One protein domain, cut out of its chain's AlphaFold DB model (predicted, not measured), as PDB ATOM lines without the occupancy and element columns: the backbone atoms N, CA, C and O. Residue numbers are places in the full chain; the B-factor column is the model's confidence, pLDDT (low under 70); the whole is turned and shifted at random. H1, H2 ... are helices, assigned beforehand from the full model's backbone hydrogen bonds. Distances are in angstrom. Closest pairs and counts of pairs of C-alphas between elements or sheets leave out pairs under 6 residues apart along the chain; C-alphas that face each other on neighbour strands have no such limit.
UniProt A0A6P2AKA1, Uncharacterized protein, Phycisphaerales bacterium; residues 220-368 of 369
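What this domain is: This is residues 220 to 368 of the 369 residues of an uncharacterized protein of Phycisphaerales bacterium (UniProt A0A6P2AKA1). Two groups of helices, each folded back and forth in hairpins, H1 to H4 and H6 to H9, pack on each other at steep angles: H4 packs on H7, H4 meets H9 at residues 348 to 353, and H1 meets H6 at residues 291 to 295. Short H5 lies between the groups, touching H3, H7 and H9; H7 is nearest the middle, and H1 and H2 are farthest from it. The printed part has 149 residues with nine named helices, H1 to H9 in order, and no named strand: all helix. H7, H8 and H9 form an up-and-down bundle, each running against the one before. The whole is compact, with a radius of gyration of the C-alphas of 14.2 A, and rounded, spanning 39 by 37 by 27 A.

How they stand to each other: H1, residues 220 to 227, and H2, residues 231 to 244, form a hairpin; their closest C-alphas, of Leu 226 and Ala 234, are 4.9 A apart. H2 forms a hairpin with H3, residues 249 to 261, at a shallow tilt of 27 degrees, closest at C-alphas 238 and 255, 5.0 A. H3 and H4, residues 265 to 278, run opposite ways at a shallow tilt of 10 degrees; this hairpin's closest C-alphas, 256 and 268, are 4.6 A apart. H5, residues 280 to 285, is about perpendicular to H3, at 79 degrees, and touches its residues 249 to 253, closest at C-alphas 250 and 282, 4.9 A. H6, residues 290 to 308, forms a hairpin with H7, residues 315 to 326, at a shallow tilt of 25 degrees, closest at C-alphas 307 and 316, 4.3 A. H4 touches H7 with residues 269 to 272 alone, at a steep tilt of 57 degrees, closest at C-alphas 269 and 319, 6.2 A. H7 and H8, residues 330 to 342, form a hairpin, closest at C-alphas 321 and 333, 4.1 A. H8 and H9, residues 348 to 366, form another, at a shallow tilt of 35.0 degrees, only just short of steep, closest at C-alphas 334 and 357, 5.9 A. H2 and H8 are apart. Every O i to N i+4 pair is within hydrogen-bond range in H1, H2, H3, H4, H7, H8 and H9; H6 has 14 of 15, and H5 has 0 of 2 but 3 of 3 O i to N i+3 pairs.

Where its parts are: H1 begins at C-alpha 220, (24.430, 42.030, 13.325). H2 and H4 each measure 19.8 A from first to last C-alpha, H3 18.5 A, H8 18.1 A and H7 16.7 A. H6 measures 27.5 A and begins at C-alpha 290, (24.677, 27.114, 11.251). H9 measures 27.7 A and ends at C-alpha 366, (-3.976, 27.143, 5.436).

The domain as a whole: The two C-alphas farthest apart, of Gly 232 and Phe 366, are 42.2 A apart. The printed part has no cut and no long link; H6 to H7 is a short link and the others are tight. The mean pLDDT of the printed part is 97.6, and no printed residue is under 70.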
ATOM      1  N   THR A 220      23.848  43.107  14.131       98.06
ATOM      2  CA  THR A 220      24.430  42.030  13.325       98.06
ATOM      3  C   THR A 220      25.744  41.525  13.922       98.06
ATOM      4  O   THR A 220      25.915  40.317  14.053       98.06
ATOM      5  N   GLU A 221      26.642  42.419  14.347       97.81
ATOM      6  CA  GLU A 221      27.887  42.030  15.029       97.81
ATOM      7  C   GLU A 221      27.615  41.301  16.346       97.81
ATOM      8  O   GLU A 221      28.275  40.307  16.629       97.81
ATOM      9  N   ALA A 222      26.621  41.729  17.130       98.19
ATOM     10  CA  ALA A 222      26.265  41.053  18.377       98.19
ATOM     11  C   ALA A 222      25.811  39.598  18.148       98.19
ATOM     12  O   ALA A 222      26.213  38.706  18.895       98.19
ATOM     13  N   TRP A 223      25.030  39.337  17.092       98.12
ATOM     14  CA  TRP A 223      24.659  37.972  16.698       98.12
ATOM     15  C   TRP A 223      25.859  37.153  16.211       98.12
ATOM     16  O   TRP A 223      25.970  35.989  16.584       98.12
ATOM     17  N   TYR A 224      26.786  37.750  15.453       97.75
ATOM     18  CA  TYR A 224      28.028  37.070  15.059       97.75
ATOM     19  C   TYR A 224      28.888  36.688  16.270       97.75
ATOM     20  O   TYR A 224      29.358  35.559  16.357       97.75
ATOM     21  N   VAL A 225      29.044  37.592  17.239       97.50
ATOM     22  CA  VAL A 225      29.792  37.323  18.480       97.50
ATOM     23  C   VAL A 225      29.122  36.229  19.320       97.50
ATOM     24  O   VAL A 225      29.807  35.437  19.964       97.50
ATOM     25  N   LEU A 226      27.786  36.170  19.322       97.38
ATOM     26  CA  LEU A 226      27.038  35.100  19.989       97.38
ATOM     27  C   LEU A 226      27.293  33.733  19.346       97.38
ATOM     28  O   LEU A 226      27.379  32.734  20.058       97.38
ATOM     29  N   ALA A 227      27.416  33.700  18.021       97.44
ATOM     30  CA  ALA A 227      27.687  32.487  17.263       97.44
ATOM     31  C   ALA A 227      29.142  31.989  17.450       97.44
ATOM     32  O   ALA A 227      29.373  30.784  17.550       97.44
ATOM     33  N   ASP A 228      30.105  32.903  17.627       96.25
ATOM     34  CA  ASP A 228      31.550  32.640  17.815       96.25
ATOM     35  C   ASP A 228      31.950  32.169  19.238       96.25
ATOM     36  O   ASP A 228      33.035  32.460  19.739       96.25
ATOM     37  N   ASP A 229      31.060  31.468  19.947       92.00
ATOM     38  CA  ASP A 229      31.301  30.894  21.288       92.00
ATOM     39  C   ASP A 229      31.798  31.864  22.371       92.00
ATOM     40  O   ASP A 229      32.503  31.490  23.312       92.00
ATOM     41  N   SER A 230      31.449  33.139  22.251       96.12
ATOM     42  CA  SER A 230      31.910  34.168  23.181       96.12
ATOM     43  C   SER A 230      30.738  34.728  23.991       96.12
ATOM     44  O   SER A 230      30.427  35.918  23.872       96.12
ATOM     45  N   PRO A 231      30.070  33.920  24.849       95.25
ATOM     46  CA  PRO A 231      28.819  34.318  25.497       95.25
ATOM     47  C   PRO A 231      28.980  35.547  26.395       95.25
ATOM     48  O   PRO A 231      28.074  36.370  26.466       95.25
ATOM     49  N   GLY A 232      30.144  35.732  27.030       97.25
ATOM     50  CA  GLY A 232      30.434  36.930  27.823       97.25
ATOM     51  C   GLY A 232      30.506  38.208  26.979       97.25
ATOM     52  O   GLY A 232      29.920  39.227  27.346       97.25
ATOM     53  N   THR A 233      31.174  38.149  25.824       97.88
ATOM     54  CA  THR A 233      31.268  39.279  24.887       97.88
ATOM     55  C   THR A 233      29.915  39.559  24.241       97.88
ATOM     56  O   THR A 233      29.503  40.714  24.162       97.88
ATOM     57  N   ALA A 234      29.180  38.513  23.856       98.06
ATOM     58  CA  ALA A 234      27.832  38.642  23.314       98.06
ATOM     59  C   ALA A 234      26.872  39.254  24.342       98.06
ATOM     60  O   ALA A 234      26.094  40.148  24.012       98.06
ATOM     61  N   LEU A 235      26.966  38.839  25.608       98.19
ATOM     62  CA  LEU A 235      26.178  39.411  26.695       98.19
ATOM     63  C   LEU A 235      26.488  40.898  26.898       98.19
ATOM     64  O   LEU A 235      25.566  41.688  27.088       98.19
ATOM     65  N   ALA A 236      27.758  41.301  26.814       97.75
ATOM     66  CA  ALA A 236      28.138  42.711  26.863       97.75
ATOM     67  C   ALA A 236      27.583  43.495  25.658       97.75
ATOM     68  O   ALA A 236      27.009  44.568  25.846       97.75
ATOM     69  N   ALA A 237      27.686  42.939  24.446       98.12
ATOM     70  CA  ALA A 237      27.186  43.555  23.219       98.12
ATOM     71  C   ALA A 237      25.660  43.746  23.248       98.12
ATOM     72  O   ALA A 237      25.171  44.868  23.115       98.12
ATOM     73  N   PHE A 238      24.898  42.685  23.525       98.38
ATOM     74  CA  PHE A 238      23.442  42.766  23.655       98.38
ATOM     75  C   PHE A 238      22.992  43.562  24.882       98.38
ATOM     76  O   PHE A 238      21.944  44.202  24.847       98.38
ATOM     77  N   GLY A 239      23.758  43.544  25.975       97.69
ATOM     78  CA  GLY A 239      23.481  44.344  27.166       97.69
ATOM     79  C   GLY A 239      23.576  45.842  26.886       97.69
ATOM     80  O   GLY A 239      22.713  46.600  27.323       97.69
ATOM     81  N   CYS A 240      24.586  46.242  26.121       97.56
ATOM     82  CA  CYS A 240      24.786  47.600  25.640       97.56
ATOM     83  C   CYS A 240      23.697  48.013  24.629       97.56
ATOM     84  O   CYS A 240      23.013  49.014  24.842       97.56
ATOM     85  N   LEU A 241      23.416  47.177  23.620       97.62
ATOM     86  CA  LEU A 241      22.320  47.405  22.668       97.62
ATOM     87  C   LEU A 241      20.955  47.513  23.361       97.62
ATOM     88  O   LEU A 241      20.138  48.342  22.982       97.62
ATOM     89  N   ALA A 242      20.694  46.719  24.403       97.50
ATOM     90  CA  ALA A 242      19.437  46.774  25.150       97.50
ATOM     91  C   ALA A 242      19.286  48.054  25.992       97.50
ATOM     92  O   ALA A 242      18.168  48.387  26.383       97.50
ATOM     93  N   GLN A 243      20.379  48.758  26.304       96.25
ATOM     94  CA  GLN A 243      20.312  50.078  26.941       96.25
ATOM     95  C   GLN A 243      19.934  51.158  25.925       96.25
ATOM     96  O   GLN A 243      19.114  52.018  26.237       96.25
ATOM     97  N   GLU A 244      20.488  51.079  24.715       96.62
ATOM     98  CA  GLU A 244      20.201  52.016  23.622       96.62
ATOM     99  C   GLU A 244      18.805  51.780  23.009       96.62
ATOM    100  O   GLU A 244      18.055  52.723  22.755       96.62
ATOM    101  N   TYR A 245      18.405  50.513  22.868       97.12
ATOM    102  CA  TYR A 245      17.149  50.067  22.257       97.12
ATOM    103  C   TYR A 245      16.327  49.182  23.218       97.12
ATOM    104  O   TYR A 245      16.109  47.996  22.958       97.12
ATOM    105  N   PRO A 246      15.788  49.731  24.326       97.19
ATOM    106  CA  PRO A 246      15.146  48.943  25.391       97.19
ATOM    107  C   PRO A 246      13.842  48.239  24.986       97.19
ATOM    108  O   PRO A 246      13.328  47.404  25.735       97.19
ATOM    109  N   PHE A 247      13.293  48.577  23.817       97.69
ATOM    110  CA  PHE A 247      12.065  47.995  23.278       97.69
ATOM    111  C   PHE A 247      12.288  47.162  22.013       97.69
ATOM    112  O   PHE A 247      11.315  46.639  21.472       97.69
ATOM    113  N   ASP A 248      13.531  47.027  21.541       98.25
ATOM    114  CA  ASP A 248      13.818  46.155  20.407       98.25
ATOM    115  C   ASP A 248      13.774  44.687  20.849       98.25
ATOM    116  O   ASP A 248      14.630  44.200  21.590       98.25
ATOM    117  N   GLY A 249      12.739  43.973  20.402       97.88
ATOM    118  CA  GLY A 249      12.523  42.581  20.768       97.88
ATOM    119  C   GLY A 249      13.682  41.679  20.363       97.88
ATOM    120  O   GLY A 249      14.032  40.782  21.126       97.88
ATOM    121  N   LEU A 250      14.303  41.924  19.203       98.38
ATOM    122  CA  LEU A 250      15.364  41.057  18.690       98.38
ATOM    123  C   LEU A 250      16.645  41.195  19.523       98.38
ATOM    124  O   LEU A 250      17.217  40.184  19.928       98.38
ATOM    125  N   THR A 251      17.023  42.426  19.880       98.50
ATOM    126  CA  THR A 251      18.088  42.697  20.858       98.50
ATOM    127  C   THR A 251      17.822  42.016  22.204       98.50
ATOM    128  O   THR A 251      18.711  41.380  22.773       98.50
ATOM    129  N   LEU A 252      16.591  42.099  22.724       98.62
ATOM    130  CA  LEU A 252      16.232  41.481  24.006       98.62
ATOM    131  C   LEU A 252      16.266  39.943  23.960       98.62
ATOM    132  O   LEU A 252      16.667  39.319  24.943       98.62
ATOM    133  N   VAL A 253      15.866  39.334  22.838       98.62
ATOM    134  CA  VAL A 253      15.986  37.882  22.617       98.62
ATOM    135  C   VAL A 253      17.458  37.470  22.589       98.62
ATOM    136  O   VAL A 253      17.832  36.543  23.307       98.62
ATOM    137  N   GLY A 254      18.300  38.180  21.832       98.44
ATOM    138  CA  GLY A 254      19.739  37.910  21.766       98.44
ATOM    139  C   GLY A 254      20.415  38.011  23.134       98.44
ATOM    140  O   GLY A 254      21.159  37.111  23.524       98.44
ATOM    141  N   ARG A 255      20.056  39.026  23.934       98.50
ATOM    142  CA  ARG A 255      20.506  39.143  25.328       98.50
ATOM    143  C   ARG A 255      20.124  37.922  26.163       98.50
ATOM    144  O   ARG A 255      20.962  37.398  26.885       98.50
ATOM    145  N   ALA A 256      18.871  37.481  26.087       98.62
ATOM    146  CA  ALA A 256      18.396  36.343  26.867       98.62
ATOM    147  C   ALA A 256      19.126  35.039  26.504       98.62
ATOM    148  O   ALA A 256      19.451  34.251  27.390       98.62
ATOM    149  N   ILE A 257      19.422  34.831  25.217       98.56
ATOM    150  CA  ILE A 257      20.213  33.685  24.743       98.56
ATOM    151  C   ILE A 257      21.665  33.795  25.228       98.56
ATOM    152  O   ILE A 257      22.217  32.812  25.714       98.56
ATOM    153  N   ALA A 258      22.267  34.988  25.176       98.31
ATOM    154  CA  ALA A 258      23.611  35.217  25.704       98.31
ATOM    155  C   ALA A 258      23.699  34.949  27.219       98.31
ATOM    156  O   ALA A 258      24.648  34.319  27.679       98.31
ATOM    157  N   GLU A 259      22.691  35.367  27.998       98.56
ATOM    158  CA  GLU A 259      22.600  35.061  29.435       98.56
ATOM    159  C   GLU A 259      22.479  33.548  29.690       98.56
ATOM    160  O   GLU A 259      23.096  33.039  30.628       98.56
ATOM    161  N   ALA A 260      21.735  32.824  28.844       98.38
ATOM    162  CA  ALA A 260      21.612  31.369  28.938       98.38
ATOM    163  C   ALA A 260      22.945  30.668  28.645       98.38
ATOM    164  O   ALA A 260      23.385  29.834  29.433       98.38
ATOM    165  N   LEU A 261      23.633  31.048  27.562       98.12
ATOM    166  CA  LEU A 261      24.949  30.493  27.215       98.12
ATOM    167  C   LEU A 261      26.026  30.839  28.253       98.12
ATOM    168  O   LEU A 261      26.960  30.069  28.453       98.12
ATOM    169  N   ALA A 262      25.885  31.963  28.958       97.88
ATOM    170  CA  ALA A 262      26.737  32.321  30.090       97.88
ATOM    171  C   ALA A 262      26.410  31.537  31.384       97.88
ATOM    172  O   ALA A 262      26.978  31.832  32.437       97.88
ATOM    173  N   GLY A 263      25.481  30.574  31.342       97.75
ATOM    174  CA  GLY A 263      25.089  29.735  32.480       97.75
ATOM    175  C   GLY A 263      24.206  30.439  33.514       97.75
ATOM    176  O   GLY A 263      24.057  29.960  34.637       97.75
ATOM    177  N   SER A 264      23.632  31.596  33.175       97.81
ATOM    178  CA  SER A 264      22.786  32.385  34.077       97.81
ATOM    179  C   SER A 264      21.301  32.117  33.829       97.81
ATOM    180  O   SER A 264      20.552  33.026  33.469       97.81
ATOM    181  N   ASP A 265      20.856  30.877  34.059       98.25
ATOM    182  CA  ASP A 265      19.512  30.397  33.688       98.25
ATOM    183  C   ASP A 265      18.370  31.294  34.183       98.25
ATOM    184  O   ASP A 265      17.405  31.550  33.462       98.25
ATOM    185  N   GLN A 266      18.468  31.794  35.418       98.00
ATOM    186  CA  GLN A 266      17.399  32.591  36.024       98.00
ATOM    187  C   GLN A 266      17.281  33.956  35.350       98.00
ATOM    188  O   GLN A 266      16.177  34.403  35.035       98.00
ATOM    189  N   SER A 267      18.423  34.603  35.114       98.19
ATOM    190  CA  SER A 267      18.489  35.875  34.400       98.19
ATOM    191  C   SER A 267      17.993  35.692  32.968       98.19
ATOM    192  O   SER A 267      17.089  36.415  32.552       98.19
ATOM    193  N   ALA A 268      18.445  34.634  32.288       98.56
ATOM    194  CA  ALA A 268      18.052  34.309  30.925       98.56
ATOM    195  C   ALA A 268      16.536  34.145  30.771       98.56
ATOM    196  O   ALA A 268      15.930  34.736  29.876       98.56
ATOM    197  N   VAL A 269      15.887  33.406  31.679       98.56
ATOM    198  CA  VAL A 269      14.425  33.254  31.672       98.56
ATOM    199  C   VAL A 269      13.733  34.598  31.886       98.56
ATOM    200  O   VAL A 269      12.772  34.912  31.179       98.56
ATOM    201  N   LEU A 270      14.191  35.414  32.839       98.19
ATOM    202  CA  LEU A 270      13.605  36.733  33.093       98.19
ATOM    203  C   LEU A 270      13.769  37.666  31.885       98.19
ATOM    204  O   LEU A 270      12.803  38.328  31.489       98.19
ATOM    205  N   ALA A 271      14.949  37.675  31.266       98.31
ATOM    206  CA  ALA A 271      15.246  38.423  30.052       98.31
ATOM    207  C   ALA A 271      14.381  37.941  28.877       98.31
ATOM    208  O   ALA A 271      13.764  38.759  28.195       98.31
ATOM    209  N   MET A 272      14.217  36.629  28.697       98.81
ATOM    210  CA  MET A 272      13.362  36.065  27.650       98.81
ATOM    211  C   MET A 272      11.886  36.401  27.889       98.81
ATOM    212  O   MET A 272      11.164  36.797  26.973       98.81
ATOM    213  N   ARG A 273      11.415  36.315  29.140       98.62
ATOM    214  CA  ARG A 273      10.057  36.738  29.510       98.62
ATOM    215  C   ARG A 273       9.845  38.214  29.207       98.62
ATOM    216  O   ARG A 273       8.750  38.569  28.761       98.62
ATOM    217  N   HIS A 274      10.854  39.053  29.434       98.25
ATOM    218  CA  HIS A 274      10.829  40.461  29.064       98.25
ATOM    219  C   HIS A 274      10.733  40.636  27.544       98.25
ATOM    220  O   HIS A 274       9.801  41.292  27.081       98.25
ATOM    221  N   ALA A 275      11.608  39.975  26.782       98.56
ATOM    222  CA  ALA A 275      11.641  40.018  25.322       98.56
ATOM    223  C   ALA A 275      10.287  39.633  24.705       98.56
ATOM    224  O   ALA A 275       9.670  40.431  24.004       98.56
ATOM    225  N   VAL A 276       9.750  38.466  25.077       98.62
ATOM    226  CA  VAL A 276       8.450  37.953  24.602       98.62
ATOM    227  C   VAL A 276       7.285  38.848  25.025       98.62
ATOM    228  O   VAL A 276       6.273  38.957  24.325       98.62
ATOM    229  N   ARG A 277       7.382  39.494  26.192       98.38
ATOM    230  CA  ARG A 277       6.363  40.452  26.633       98.38
ATOM    231  C   ARG A 277       6.378  41.710  25.770       98.38
ATOM    232  O   ARG A 277       5.292  42.235  25.518       98.38
ATOM    233  N   THR A 278       7.552  42.177  25.361       98.31
ATOM    234  CA  THR A 278       7.740  43.366  24.523       98.31
ATOM    235  C   THR A 278       7.328  43.081  23.083       98.31
ATOM    236  O   THR A 278       6.358  43.670  22.609       98.31
ATOM    237  N   ASP A 279       7.974  42.114  22.434       98.56
ATOM    238  CA  ASP A 279       7.649  41.677  21.080       98.56
ATOM    239  C   ASP A 279       7.886  40.164  20.923       98.56
ATOM    240  O   ASP A 279       9.021  39.721  20.743       98.56
ATOM    241  N   PRO A 280       6.829  39.332  20.956       98.50
ATOM    242  CA  PRO A 280       6.985  37.894  20.787       98.50
ATOM    243  C   PRO A 280       7.400  37.515  19.357       98.50
ATOM    244  O   PRO A 280       7.947  36.433  19.161       98.50
ATOM    245  N   ARG A 281       7.151  38.371  18.349       98.50
ATOM    246  CA  ARG A 281       7.495  38.070  16.949       98.50
ATOM    247  C   ARG A 281       8.998  38.098  16.708       98.50
ATOM    248  O   ARG A 281       9.437  37.434  15.778       98.50
ATOM    249  N   ALA A 282       9.764  38.781  17.558       98.50
ATOM    250  CA  ALA A 282      11.220  38.803  17.497       98.50
ATOM    251  C   ALA A 282      11.852  37.402  17.547       98.50
ATOM    252  O   ALA A 282      12.872  37.181  16.906       98.50
ATOM    253  N   LEU A 283      11.214  36.432  18.217       98.56
ATOM    254  CA  LEU A 283      11.666  35.035  18.202       98.56
ATOM    255  C   LEU A 283      11.677  34.431  16.791       98.56
ATOM    256  O   LEU A 283      12.519  33.599  16.498       98.56
ATOM    257  N   LEU A 284      10.777  34.858  15.905       98.25
ATOM    258  CA  LEU A 284      10.714  34.386  14.514       98.25
ATOM    259  C   LEU A 284      11.727  35.093  13.600       98.25
ATOM    260  O   LEU A 284      11.793  34.781  12.414       98.25
ATOM    261  N   LEU A 285      12.439  36.095  14.124       98.31
ATOM    262  CA  LEU A 285      13.415  36.910  13.398       98.31
ATOM    263  C   LEU A 285      14.851  36.616  13.843       98.31
ATOM    264  O   LEU A 285      15.768  37.306  13.402       98.31
ATOM    265  N   VAL A 286      15.047  35.624  14.720       98.38
ATOM    266  CA  VAL A 286      16.380  35.166  15.115       98.38
ATOM    267  C   VAL A 286      17.128  34.721  13.850       98.38
ATOM    268  O   VAL A 286      16.575  33.923  13.081       98.38
ATOM    269  N   PRO A 287      18.339  35.260  13.591       98.06
ATOM    270  CA  PRO A 287      19.128  34.877  12.427       98.06
ATOM    271  C   PRO A 287      19.312  33.362  12.363       98.06
ATOM    272  O   PRO A 287      19.546  32.727  13.383       98.06
ATOM    273  N   GLN A 288      19.185  32.799  11.165       96.69
ATOM    274  CA  GLN A 288      19.441  31.382  10.919       96.69
ATOM    275  C   GLN A 288      20.879  31.279  10.412       96.69
ATOM    276  O   GLN A 288      21.161  31.661   9.273       96.69
ATOM    277  N   ASP A 289      21.781  30.861  11.287       96.31
ATOM    278  CA  ASP A 289      23.200  30.658  11.010       96.31
ATOM    279  C   ASP A 289      23.601  29.309  11.605       96.31
ATOM    280  O   ASP A 289      23.241  29.021  12.743       96.31
ATOM    281  N   GLU A 290      24.339  28.490  10.854       96.69
ATOM    282  CA  GLU A 290      24.677  27.114  11.251       96.69
ATOM    283  C   GLU A 290      25.400  27.068  12.606       96.69
ATOM    284  O   GLU A 290      25.082  26.239  13.457       96.69
ATOM    285  N   SER A 291      26.308  28.018  12.855       96.56
ATOM    286  CA  SER A 291      27.049  28.069  14.117       96.56
ATOM    287  C   SER A 291      26.190  28.545  15.290       96.56
ATOM    288  O   SER A 291      26.387  28.102  16.422       96.56
ATOM    289  N   LEU A 292      25.194  29.401  15.036       97.00
ATOM    290  CA  LEU A 292      24.208  29.784  16.045       97.00
ATOM    291  C   LEU A 292      23.219  28.645  16.327       97.00
ATOM    292  O   LEU A 292      22.862  28.432  17.487       97.00
ATOM    293  N   ASP A 293      22.803  27.901  15.304       97.12
ATOM    294  CA  ASP A 293      21.880  26.774  15.438       97.12
ATOM    295  C   ASP A 293      22.464  25.696  16.361       97.12
ATOM    296  O   ASP A 293      21.780  25.265  17.292       97.12
ATOM    297  N   ASP A 294      23.746  25.347  16.205       97.25
ATOM    298  CA  ASP A 294      24.453  24.422  17.106       97.25
ATOM    299  C   ASP A 294      24.364  24.870  18.578       97.25
ATOM    300  O   ASP A 294      24.103  24.071  19.484       97.25
ATOM    301  N   ARG A 295      24.508  26.176  18.835       97.19
ATOM    302  CA  ARG A 295      24.393  26.753  20.187       97.19
ATOM    303  C   ARG A 295      22.968  26.692  20.713       97.19
ATOM    304  O   ARG A 295      22.756  26.378  21.887       97.19
ATOM    305  N   LEU A 296      21.987  26.983  19.863       98.06
ATOM    306  CA  LEU A 296      20.578  26.887  20.227       98.06
ATOM    307  C   LEU A 296      20.186  25.437  20.534       98.06
ATOM    308  O   LEU A 296      19.433  25.218  21.480       98.06
ATOM    309  N   PHE A 297      20.734  24.449  19.821       97.81
ATOM    310  CA  PHE A 297      20.516  23.032  20.121       97.81
ATOM    311  C   PHE A 297      21.090  22.614  21.477       97.81
ATOM    312  O   PHE A 297      20.393  21.933  22.232       97.81
ATOM    313  N   LEU A 298      22.286  23.086  21.845       97.69
ATOM    314  CA  LEU A 298      22.841  22.857  23.186       97.69
ATOM    315  C   LEU A 298      21.939  23.442  24.284       97.69
ATOM    316  O   LEU A 298      21.666  22.791  25.293       97.69
ATOM    317  N   LEU A 299      21.411  24.654  24.077       98.38
ATOM    318  CA  LEU A 299      20.449  25.244  25.010       98.38
ATOM    319  C   LEU A 299      19.126  24.470  25.054       98.38
ATOM    320  O   LEU A 299      18.523  24.356  26.121       98.38
ATOM    321  N   LEU A 300      18.648  23.945  23.924       98.50
ATOM    322  CA  LEU A 300      17.436  23.126  23.881       98.50
ATOM    323  C   LEU A 300      17.590  21.847  24.707       98.50
ATOM    324  O   LEU A 300      16.653  21.486  25.423       98.50
ATOM    325  N   GLU A 301      18.745  21.185  24.641       98.25
ATOM    326  CA  GLU A 301      19.054  20.015  25.469       98.25
ATOM    327  C   GLU A 301      19.079  20.393  26.957       98.25
ATOM    328  O   GLU A 301      18.290  19.859  27.742       98.25
ATOM    329  N   HIS A 302      19.862  21.415  27.318       98.12
ATOM    330  CA  HIS A 302      19.971  21.928  28.690       98.12
ATOM    331  C   HIS A 302      18.610  22.304  29.297       98.12
ATOM    332  O   HIS A 302      18.255  21.872  30.397       98.12
ATOM    333  N   TYR A 303      17.780  23.057  28.569       98.31
ATOM    334  CA  TYR A 303      16.456  23.439  29.064       98.31
ATOM    335  C   TYR A 303      15.440  22.295  29.048       98.31
ATOM    336  O   TYR A 303      14.482  22.340  29.824       98.31
ATOM    337  N   THR A 304      15.641  21.257  28.232       98.31
ATOM    338  CA  THR A 304      14.849  20.022  28.326       98.31
ATOM    339  C   THR A 304      15.129  19.316  29.650       98.31
ATOM    340  O   THR A 304      14.187  18.939  30.355       98.31
ATOM    341  N   GLU A 305      16.401  19.210  30.043       97.94
ATOM    342  CA  GLU A 305      16.790  18.657  31.340       97.94
ATOM    343  C   GLU A 305      16.260  19.510  32.498       97.94
ATOM    344  O   GLU A 305      15.572  18.988  33.381       97.94
ATOM    345  N   LEU A 306      16.469  20.833  32.474       96.88
ATOM    346  CA  LEU A 306      15.960  21.734  33.514       96.88
ATOM    347  C   LEU A 306      14.438  21.661  33.655       96.88
ATOM    348  O   LEU A 306      13.930  21.579  34.776       96.88
ATOM    349  N   ALA A 307      13.697  21.623  32.543       97.31
ATOM    350  CA  ALA A 307      12.239  21.511  32.553       97.31
ATOM    351  C   ALA A 307      11.735  20.199  33.180       97.31
ATOM    352  O   ALA A 307      10.560  20.122  33.553       97.31
ATOM    353  N   SER A 308      12.580  19.174  33.311       97.19
ATOM    354  CA  SER A 308      12.243  17.937  34.027       97.19
ATOM    355  C   SER A 308      12.393  18.064  35.550       97.19
ATOM    356  O   SER A 308      11.761  17.319  36.304       97.19
ATOM    357  N   THR A 309      13.174  19.037  36.029       97.12
ATOM    358  CA  THR A 309      13.421  19.228  37.461       97.12
ATOM    359  C   THR A 309      12.256  19.966  38.138       97.12
ATOM    360  O   THR A 309      11.700  20.904  37.560       97.12
ATOM    361  N   PRO A 310      11.868  19.617  39.382       95.19
ATOM    362  CA  PRO A 310      10.726  20.246  40.052       95.19
ATOM    363  C   PRO A 310      10.818  21.773  40.185       95.19
ATOM    364  O   PRO A 310       9.806  22.453  40.035       95.19
ATOM    365  N   ASN A 311      12.020  22.307  40.428       93.38
ATOM    366  CA  ASN A 311      12.232  23.738  40.672       93.38
ATOM    367  C   ASN A 311      12.187  24.577  39.388       93.38
ATOM    368  O   ASN A 311      11.772  25.730  39.436       93.38
ATOM    369  N   TRP A 312      12.564  23.995  38.249       95.38
ATOM    370  CA  TRP A 312      12.601  24.679  36.950       95.38
ATOM    371  C   TRP A 312      11.490  24.236  36.009       95.38
ATOM    372  O   TRP A 312      11.425  24.664  34.862       95.38
ATOM    373  N   ARG A 313      10.568  23.403  36.492       94.06
ATOM    374  CA  ARG A 313       9.538  22.766  35.675       94.06
ATOM    375  C   ARG A 313       8.715  23.756  34.846       94.06
ATOM    376  O   ARG A 313       8.294  23.431  33.739       94.06
ATOM    377  N   VAL A 314       8.448  24.943  35.389       98.00
ATOM    378  CA  VAL A 314       7.659  25.991  34.726       98.00
ATOM    379  C   VAL A 314       8.545  26.876  33.847       98.00
ATOM    380  O   VAL A 314       8.298  26.998  32.649       98.00
ATOM    381  N   ASP A 315       9.593  27.454  34.429       98.19
ATOM    382  CA  ASP A 315      10.493  28.388  33.748       98.19
ATOM    383  C   ASP A 315      11.308  27.726  32.629       98.19
ATOM    384  O   ASP A 315      11.417  28.281  31.536       98.19
ATOM    385  N   GLY A 316      11.793  26.506  32.857       97.94
ATOM    386  CA  GLY A 316      12.477  25.701  31.849       97.94
ATOM    387  C   GLY A 316      11.565  25.339  30.679       97.94
ATOM    388  O   GLY A 316      11.978  25.461  29.533       97.94
ATOM    389  N   ALA A 317      10.296  24.990  30.932       98.19
ATOM    390  CA  ALA A 317       9.335  24.712  29.858       98.19
ATOM    391  C   ALA A 317       9.000  25.972  29.035       98.19
ATOM    392  O   ALA A 317       8.878  25.897  27.811       98.19
ATOM    393  N   PHE A 318       8.896  27.140  29.682       98.69
ATOM    394  CA  PHE A 318       8.734  28.417  28.982       98.69
ATOM    395  C   PHE A 318       9.948  28.735  28.098       98.69
ATOM    396  O   PHE A 318       9.777  29.091  26.931       98.69
ATOM    397  N   MET A 319      11.164  28.589  28.631       98.62
ATOM    398  CA  MET A 319      12.389  28.859  27.878       98.62
ATOM    399  C   MET A 319      12.574  27.877  26.719       98.62
ATOM    400  O   MET A 319      12.867  28.301  25.604       98.62
ATOM    401  N   LEU A 320      12.291  26.590  26.943       98.50
ATOM    402  CA  LEU A 320      12.278  25.563  25.902       98.50
ATOM    403  C   LEU A 320      11.323  25.938  24.761       98.50
ATOM    404  O   LEU A 320      11.680  25.823  23.593       98.50
ATOM    405  N   ALA A 321      10.126  26.441  25.078       98.69
ATOM    406  CA  ALA A 321       9.185  26.905  24.063       98.69
ATOM    407  C   ALA A 321       9.714  28.104  23.259       98.69
ATOM    408  O   ALA A 321       9.550  28.151  22.038       98.69
ATOM    409  N   ALA A 322      10.351  29.069  23.927       98.69
ATOM    410  CA  ALA A 322      10.938  30.233  23.268       98.69
ATOM    411  C   ALA A 322      12.089  29.831  22.331       98.69
ATOM    412  O   ALA A 322      12.087  30.225  21.168       98.69
ATOM    413  N   LEU A 323      13.008  28.980  22.796       98.62
ATOM    414  CA  LEU A 323      14.125  28.471  21.993       98.62
ATOM    415  C   LEU A 323      13.643  27.635  20.801       98.62
ATOM    416  O   LEU A 323      14.102  27.852  19.686       98.62
ATOM    417  N   ARG A 324      12.645  26.758  20.992       98.56
ATOM    418  CA  ARG A 324      12.024  26.012  19.880       98.56
ATOM    419  C   ARG A 324      11.399  26.935  18.839       98.56
ATOM    420  O   ARG A 324      11.463  26.654  17.649       98.56
ATOM    421  N   THR A 325      10.828  28.059  19.279       98.62
ATOM    422  CA  THR A 325      10.307  29.082  18.363       98.62
ATOM    423  C   THR A 325      11.436  29.721  17.553       98.62
ATOM    424  O   THR A 325      11.264  29.914  16.352       98.62
ATOM    425  N   ALA A 326      12.575  30.013  18.190       98.38
ATOM    426  CA  ALA A 326      13.742  30.619  17.547       98.38
ATOM    427  C   ALA A 326      14.368  29.730  16.458       98.38
ATOM    428  O   ALA A 326      14.748  30.241  15.409       98.38
ATOM    429  N   VAL A 327      14.392  28.408  16.662       98.25
ATOM    430  CA  VAL A 327      14.868  27.432  15.657       98.25
ATOM    431  C   VAL A 327      13.782  26.995  14.660       98.25
ATOM    432  O   VAL A 327      13.981  26.086  13.860       98.25
ATOM    433  N   GLY A 328      12.584  27.587  14.720       97.56
ATOM    434  CA  GLY A 328      11.492  27.292  13.786       97.56
ATOM    435  C   GLY A 328      10.677  26.018  14.066       97.56
ATOM    436  O   GLY A 328       9.769  25.708  13.290       97.56
ATOM    437  N   ASP A 329      10.901  25.310  15.178       98.00
ATOM    438  CA  ASP A 329      10.052  24.194  15.629       98.00
ATOM    439  C   ASP A 329       8.767  24.713  16.296       98.00
ATOM    440  O   ASP A 329       8.572  24.678  17.514       98.00
ATOM    441  N   LEU A 330       7.852  25.226  15.471       98.31
ATOM    442  CA  LEU A 330       6.613  25.851  15.943       98.31
ATOM    443  C   LEU A 330       5.685  24.868  16.671       98.31
ATOM    444  O   LEU A 330       4.977  25.259  17.602       98.31
ATOM    445  N   ALA A 331       5.667  23.600  16.254       98.19
ATOM    446  CA  ALA A 331       4.818  22.578  16.858       98.19
ATOM    447  C   ALA A 331       5.344  22.179  18.242       98.19
ATOM    448  O   ALA A 331       4.590  22.200  19.221       98.19
ATOM    449  N   GLY A 332       6.644  21.884  18.349       98.19
ATOM    450  CA  GLY A 332       7.273  21.576  19.627       98.19
ATOM    451  C   GLY A 332       7.278  22.770  20.579       98.19
ATOM    452  O   GLY A 332       7.117  22.573  21.788       98.19
ATOM    453  N   ALA A 333       7.400  23.997  20.064       98.50
ATOM    454  CA  ALA A 333       7.249  25.221  20.847       98.50
ATOM    455  C   ALA A 333       5.831  25.370  21.418       98.50
ATOM    456  O   ALA A 333       5.660  25.682  22.599       98.50
ATOM    457  N   HIS A 334       4.801  25.118  20.598       98.56
ATOM    458  CA  HIS A 334       3.401  25.212  21.026       98.56
ATOM    459  C   HIS A 334       3.076  24.198  22.122       98.56
ATOM    460  O   HIS A 334       2.417  24.545  23.104       98.56
ATOM    461  N   PHE A 335       3.588  22.973  22.007       98.31
ATOM    462  CA  PHE A 335       3.449  21.975  23.063       98.31
ATOM    463  C   PHE A 335       4.120  22.434  24.368       98.31
ATOM    464  O   PHE A 335       3.464  22.471  25.410       98.31
ATOM    465  N   ALA A 336       5.383  22.865  24.303       98.25
ATOM    466  CA  ALA A 336       6.154  23.268  25.480       98.25
ATOM    467  C   ALA A 336       5.540  24.472  26.224       98.25
ATOM    468  O   ALA A 336       5.471  24.469  27.454       98.25
ATOM    469  N   VAL A 337       5.014  25.482  25.513       98.56
ATOM    470  CA  VAL A 337       4.378  26.636  26.181       98.56
ATOM    471  C   VAL A 337       3.046  26.261  26.833       98.56
ATOM    472  O   VAL A 337       2.727  26.758  27.914       98.56
ATOM    473  N   ASN A 338       2.262  25.368  26.218       98.44
ATOM    474  CA  ASN A 338       1.031  24.872  26.834       98.44
ATOM    475  C   ASN A 338       1.328  24.003  28.055       98.44
ATOM    476  O   ASN A 338       0.601  24.075  29.042       98.44
ATOM    477  N   GLU A 339       2.411  23.231  28.016       97.75
ATOM    478  CA  GLU A 339       2.905  22.496  29.172       97.75
ATOM    479  C   GLU A 339       3.328  23.441  30.308       97.75
ATOM    480  O   GLU A 339       2.904  23.235  31.445       97.75
ATOM    481  N   ALA A 340       4.078  24.514  30.023       98.06
ATOM    482  CA  ALA A 340       4.427  25.529  31.022       98.06
ATOM    483  C   ALA A 340       3.170  26.124  31.686       98.06
ATOM    484  O   ALA A 340       3.057  26.137  32.914       98.06
ATOM    485  N   ILE A 341       2.181  26.533  30.880       98.38
ATOM    486  CA  ILE A 341       0.892  27.060  31.363       98.38
ATOM    487  C   ILE A 341       0.143  26.005  32.191       98.38
ATOM    488  O   ILE A 341      -0.336  26.305  33.284       98.38
ATOM    489  N   GLY A 342       0.077  24.756  31.720       98.00
ATOM    490  CA  GLY A 342      -0.569  23.647  32.428       98.00
ATOM    491  C   GLY A 342       0.107  23.298  33.758       98.00
ATOM    492  O   GLY A 342      -0.560  22.878  34.702       98.00
ATOM    493  N   ARG A 343       1.419  23.536  33.867       97.25
ATOM    494  CA  ARG A 343       2.209  23.393  35.099       97.25
ATOM    495  C   ARG A 343       2.058  24.578  36.063       97.25
ATOM    496  O   ARG A 343       2.620  24.511  37.155       97.25
ATOM    497  N   GLY A 344       1.299  25.613  35.692       97.88
ATOM    498  CA  GLY A 344       1.000  26.774  36.529       97.88
ATOM    499  C   GLY A 344       1.658  28.086  36.090       97.88
ATOM    500  O   GLY A 344       1.622  29.040  36.867       97.88
ATOM    501  N   ASP A 345       2.247  28.172  34.887       98.31
ATOM    502  CA  ASP A 345       2.748  29.455  34.375       98.31
ATOM    503  C   ASP A 345       1.589  30.439  34.159       98.31
ATOM    504  O   ASP A 345       0.766  30.288  33.252       98.31
ATOM    505  N   THR A 346       1.541  31.472  34.995       98.06
ATOM    506  CA  THR A 346       0.554  32.557  34.912       98.06
ATOM    507  C   THR A 346       1.146  33.841  34.331       98.06
ATOM    508  O   THR A 346       0.451  34.857  34.240       98.06
ATOM    509  N   HIS A 347       2.416  33.827  33.914       98.38
ATOM    510  CA  HIS A 347       3.093  35.019  33.426       98.38
ATOM    511  C   HIS A 347       2.522  35.465  32.062       98.38
ATOM    512  O   HIS A 347       2.360  34.639  31.156       98.38
ATOM    513  N   PRO A 348       2.271  36.774  31.835       98.44
ATOM    514  CA  PRO A 348       1.702  37.268  30.574       98.44
ATOM    515  C   PRO A 348       2.491  36.871  29.317       98.44
ATOM    516  O   PRO A 348       1.905  36.705  28.247       98.44
ATOM    517  N   SER A 349       3.810  36.700  29.442       98.38
ATOM    518  CA  SER A 349       4.691  36.272  28.345       98.38
ATOM    519  C   SER A 349       4.331  34.887  27.809       98.38
ATOM    520  O   SER A 349       4.319  34.704  26.598       98.38
ATOM    521  N   ALA A 350       3.985  33.930  28.679       98.56
ATOM    522  CA  ALA A 350       3.620  32.578  28.252       98.56
ATOM    523  C   ALA A 350       2.344  32.596  27.400       98.56
ATOM    524  O   ALA A 350       2.292  31.999  26.325       98.56
ATOM    525  N   LYS A 351       1.338  33.377  27.819       98.44
ATOM    526  CA  LYS A 351       0.111  33.577  27.038       98.44
ATOM    527  C   LYS A 351       0.400  34.228  25.681       98.44
ATOM    528  O   LYS A 351      -0.082  33.731  24.669       98.44
ATOM    529  N   LYS A 352       1.212  35.293  25.646       98.50
ATOM    530  CA  LYS A 352       1.603  35.962  24.391       98.50
ATOM    531  C   LYS A 352       2.325  35.017  23.428       98.50
ATOM    532  O   LYS A 352       2.009  35.021  22.241       98.50
ATOM    533  N   LEU A 353       3.247  34.197  23.935       98.62
ATOM    534  CA  LEU A 353       3.965  33.209  23.129       98.62
ATOM    535  C   LEU A 353       3.016  32.149  22.557       98.62
ATOM    536  O   LEU A 353       3.033  31.890  21.357       98.62
ATOM    537  N   ARG A 354       2.121  31.591  23.382       98.62
ATOM    538  CA  ARG A 354       1.097  30.638  22.926       98.62
ATOM    539  C   ARG A 354       0.192  31.236  21.847       98.62
ATOM    540  O   ARG A 354      -0.108  30.567  20.856       98.62
ATOM    541  N   ASP A 355      -0.255  32.475  22.038       98.56
ATOM    542  CA  ASP A 355      -1.145  33.152  21.095       98.56
ATOM    543  C   ASP A 355      -0.426  33.400  19.751       98.56
ATOM    544  O   ASP A 355      -1.013  33.149  18.696       98.56
ATOM    545  N   LEU A 356       0.860  33.788  19.770       98.50
ATOM    546  CA  LEU A 356       1.698  33.880  18.566       98.50
ATOM    547  C   LEU A 356       1.816  32.526  17.851       98.50
ATOM    548  O   LEU A 356       1.558  32.442  16.651       98.50
ATOM    549  N   LEU A 357       2.193  31.470  18.573       98.44
ATOM    550  CA  LEU A 357       2.407  30.137  18.001       98.44
ATOM    551  C   LEU A 357       1.123  29.563  17.397       98.44
ATOM    552  O   LEU A 357       1.151  28.982  16.316       98.44
ATOM    553  N   THR A 358      -0.021  29.798  18.044       98.31
ATOM    554  CA  THR A 358      -1.334  29.400  17.516       98.31
ATOM    555  C   THR A 358      -1.626  30.085  16.177       98.31
ATOM    556  O   THR A 358      -2.066  29.425  15.237       98.31
ATOM    557  N   GLN A 359      -1.332  31.384  16.056       98.06
ATOM    558  CA  GLN A 359      -1.496  32.121  14.796       98.06
ATOM    559  C   GLN A 359      -0.567  31.591  13.696       98.06
ATOM    560  O   GLN A 359      -1.002  31.429  12.555       98.06
ATOM    561  N   GLN A 360       0.698  31.300  14.020       97.88
ATOM    562  CA  GLN A 360       1.651  30.771  13.037       97.88
ATOM    563  C   GLN A 360       1.256  29.373  12.554       97.88
ATOM    564  O   GLN A 360       1.250  29.132  11.349       97.88
ATOM    565  N   LEU A 361       0.843  28.484  13.461       97.38
ATOM    566  CA  LEU A 361       0.402  27.134  13.103       97.38
ATOM    567  C   LEU A 361      -0.843  27.155  12.205       97.38
ATOM    568  O   LEU A 361      -0.887  26.451  11.194       97.38
ATOM    569  N   GLN A 362      -1.822  28.017  12.500       97.31
ATOM    570  CA  GLN A 362      -2.979  28.222  11.622       97.31
ATOM    571  C   GLN A 362      -2.540  28.698  10.232       97.31
ATOM    572  O   GLN A 362      -2.961  28.133   9.225       97.31
ATOM    573  N   LYS A 363      -1.637  29.685  10.166       96.75
ATOM    574  CA  LYS A 363      -1.096  30.185   8.897       96.75
ATOM    575  C   LYS A 363      -0.387  29.085   8.099       96.75
ATOM    576  O   LYS A 363      -0.534  29.046   6.881       96.75
ATOM    577  N   THR A 364       0.358  28.191   8.748       95.69
ATOM    578  CA  THR A 364       1.015  27.067   8.060       95.69
ATOM    579  C   THR A 364       0.027  26.014   7.560       95.69
ATOM    580  O   THR A 364       0.244  25.472   6.484       95.69
ATOM    581  N   MET A 365      -1.074  25.764   8.281       94.38
ATOM    582  CA  MET A 365      -2.103  24.802   7.862       94.38
ATOM    583  C   MET A 365      -2.901  25.289   6.646       94.38
ATOM    584  O   MET A 365      -3.212  24.491   5.770       94.38
ATOM    585  N   PHE A 366      -3.215  26.586   6.566       95.00
ATOM    586  CA  PHE A 366      -3.976  27.143   5.436       95.00
ATOM    587  C   PHE A 366      -3.143  27.385   4.174       95.00
ATOM    588  O   PHE A 366      -3.708  27.468   3.090       95.00
ATOM    589  N   ASN A 367      -1.821  27.504   4.306       91.62
ATOM    590  CA  ASN A 367      -0.910  27.713   3.177       91.62
ATOM    591  C   ASN A 367      -0.246  26.413   2.693       91.62
ATOM    592  O   ASN A 367       0.718  26.478   1.928       91.62
ATOM    593  N   ALA A 368      -0.704  25.248   3.162       79.25
ATOM    594  CA  ALA A 368      -0.272  23.973   2.605       79.25
ATOM    595  C   ALA A 368      -0.863  23.835   1.181       79.25
ATOM    596  O   ALA A 368      -2.078  23.988   1.043       79.25
TER     597      ALA A 368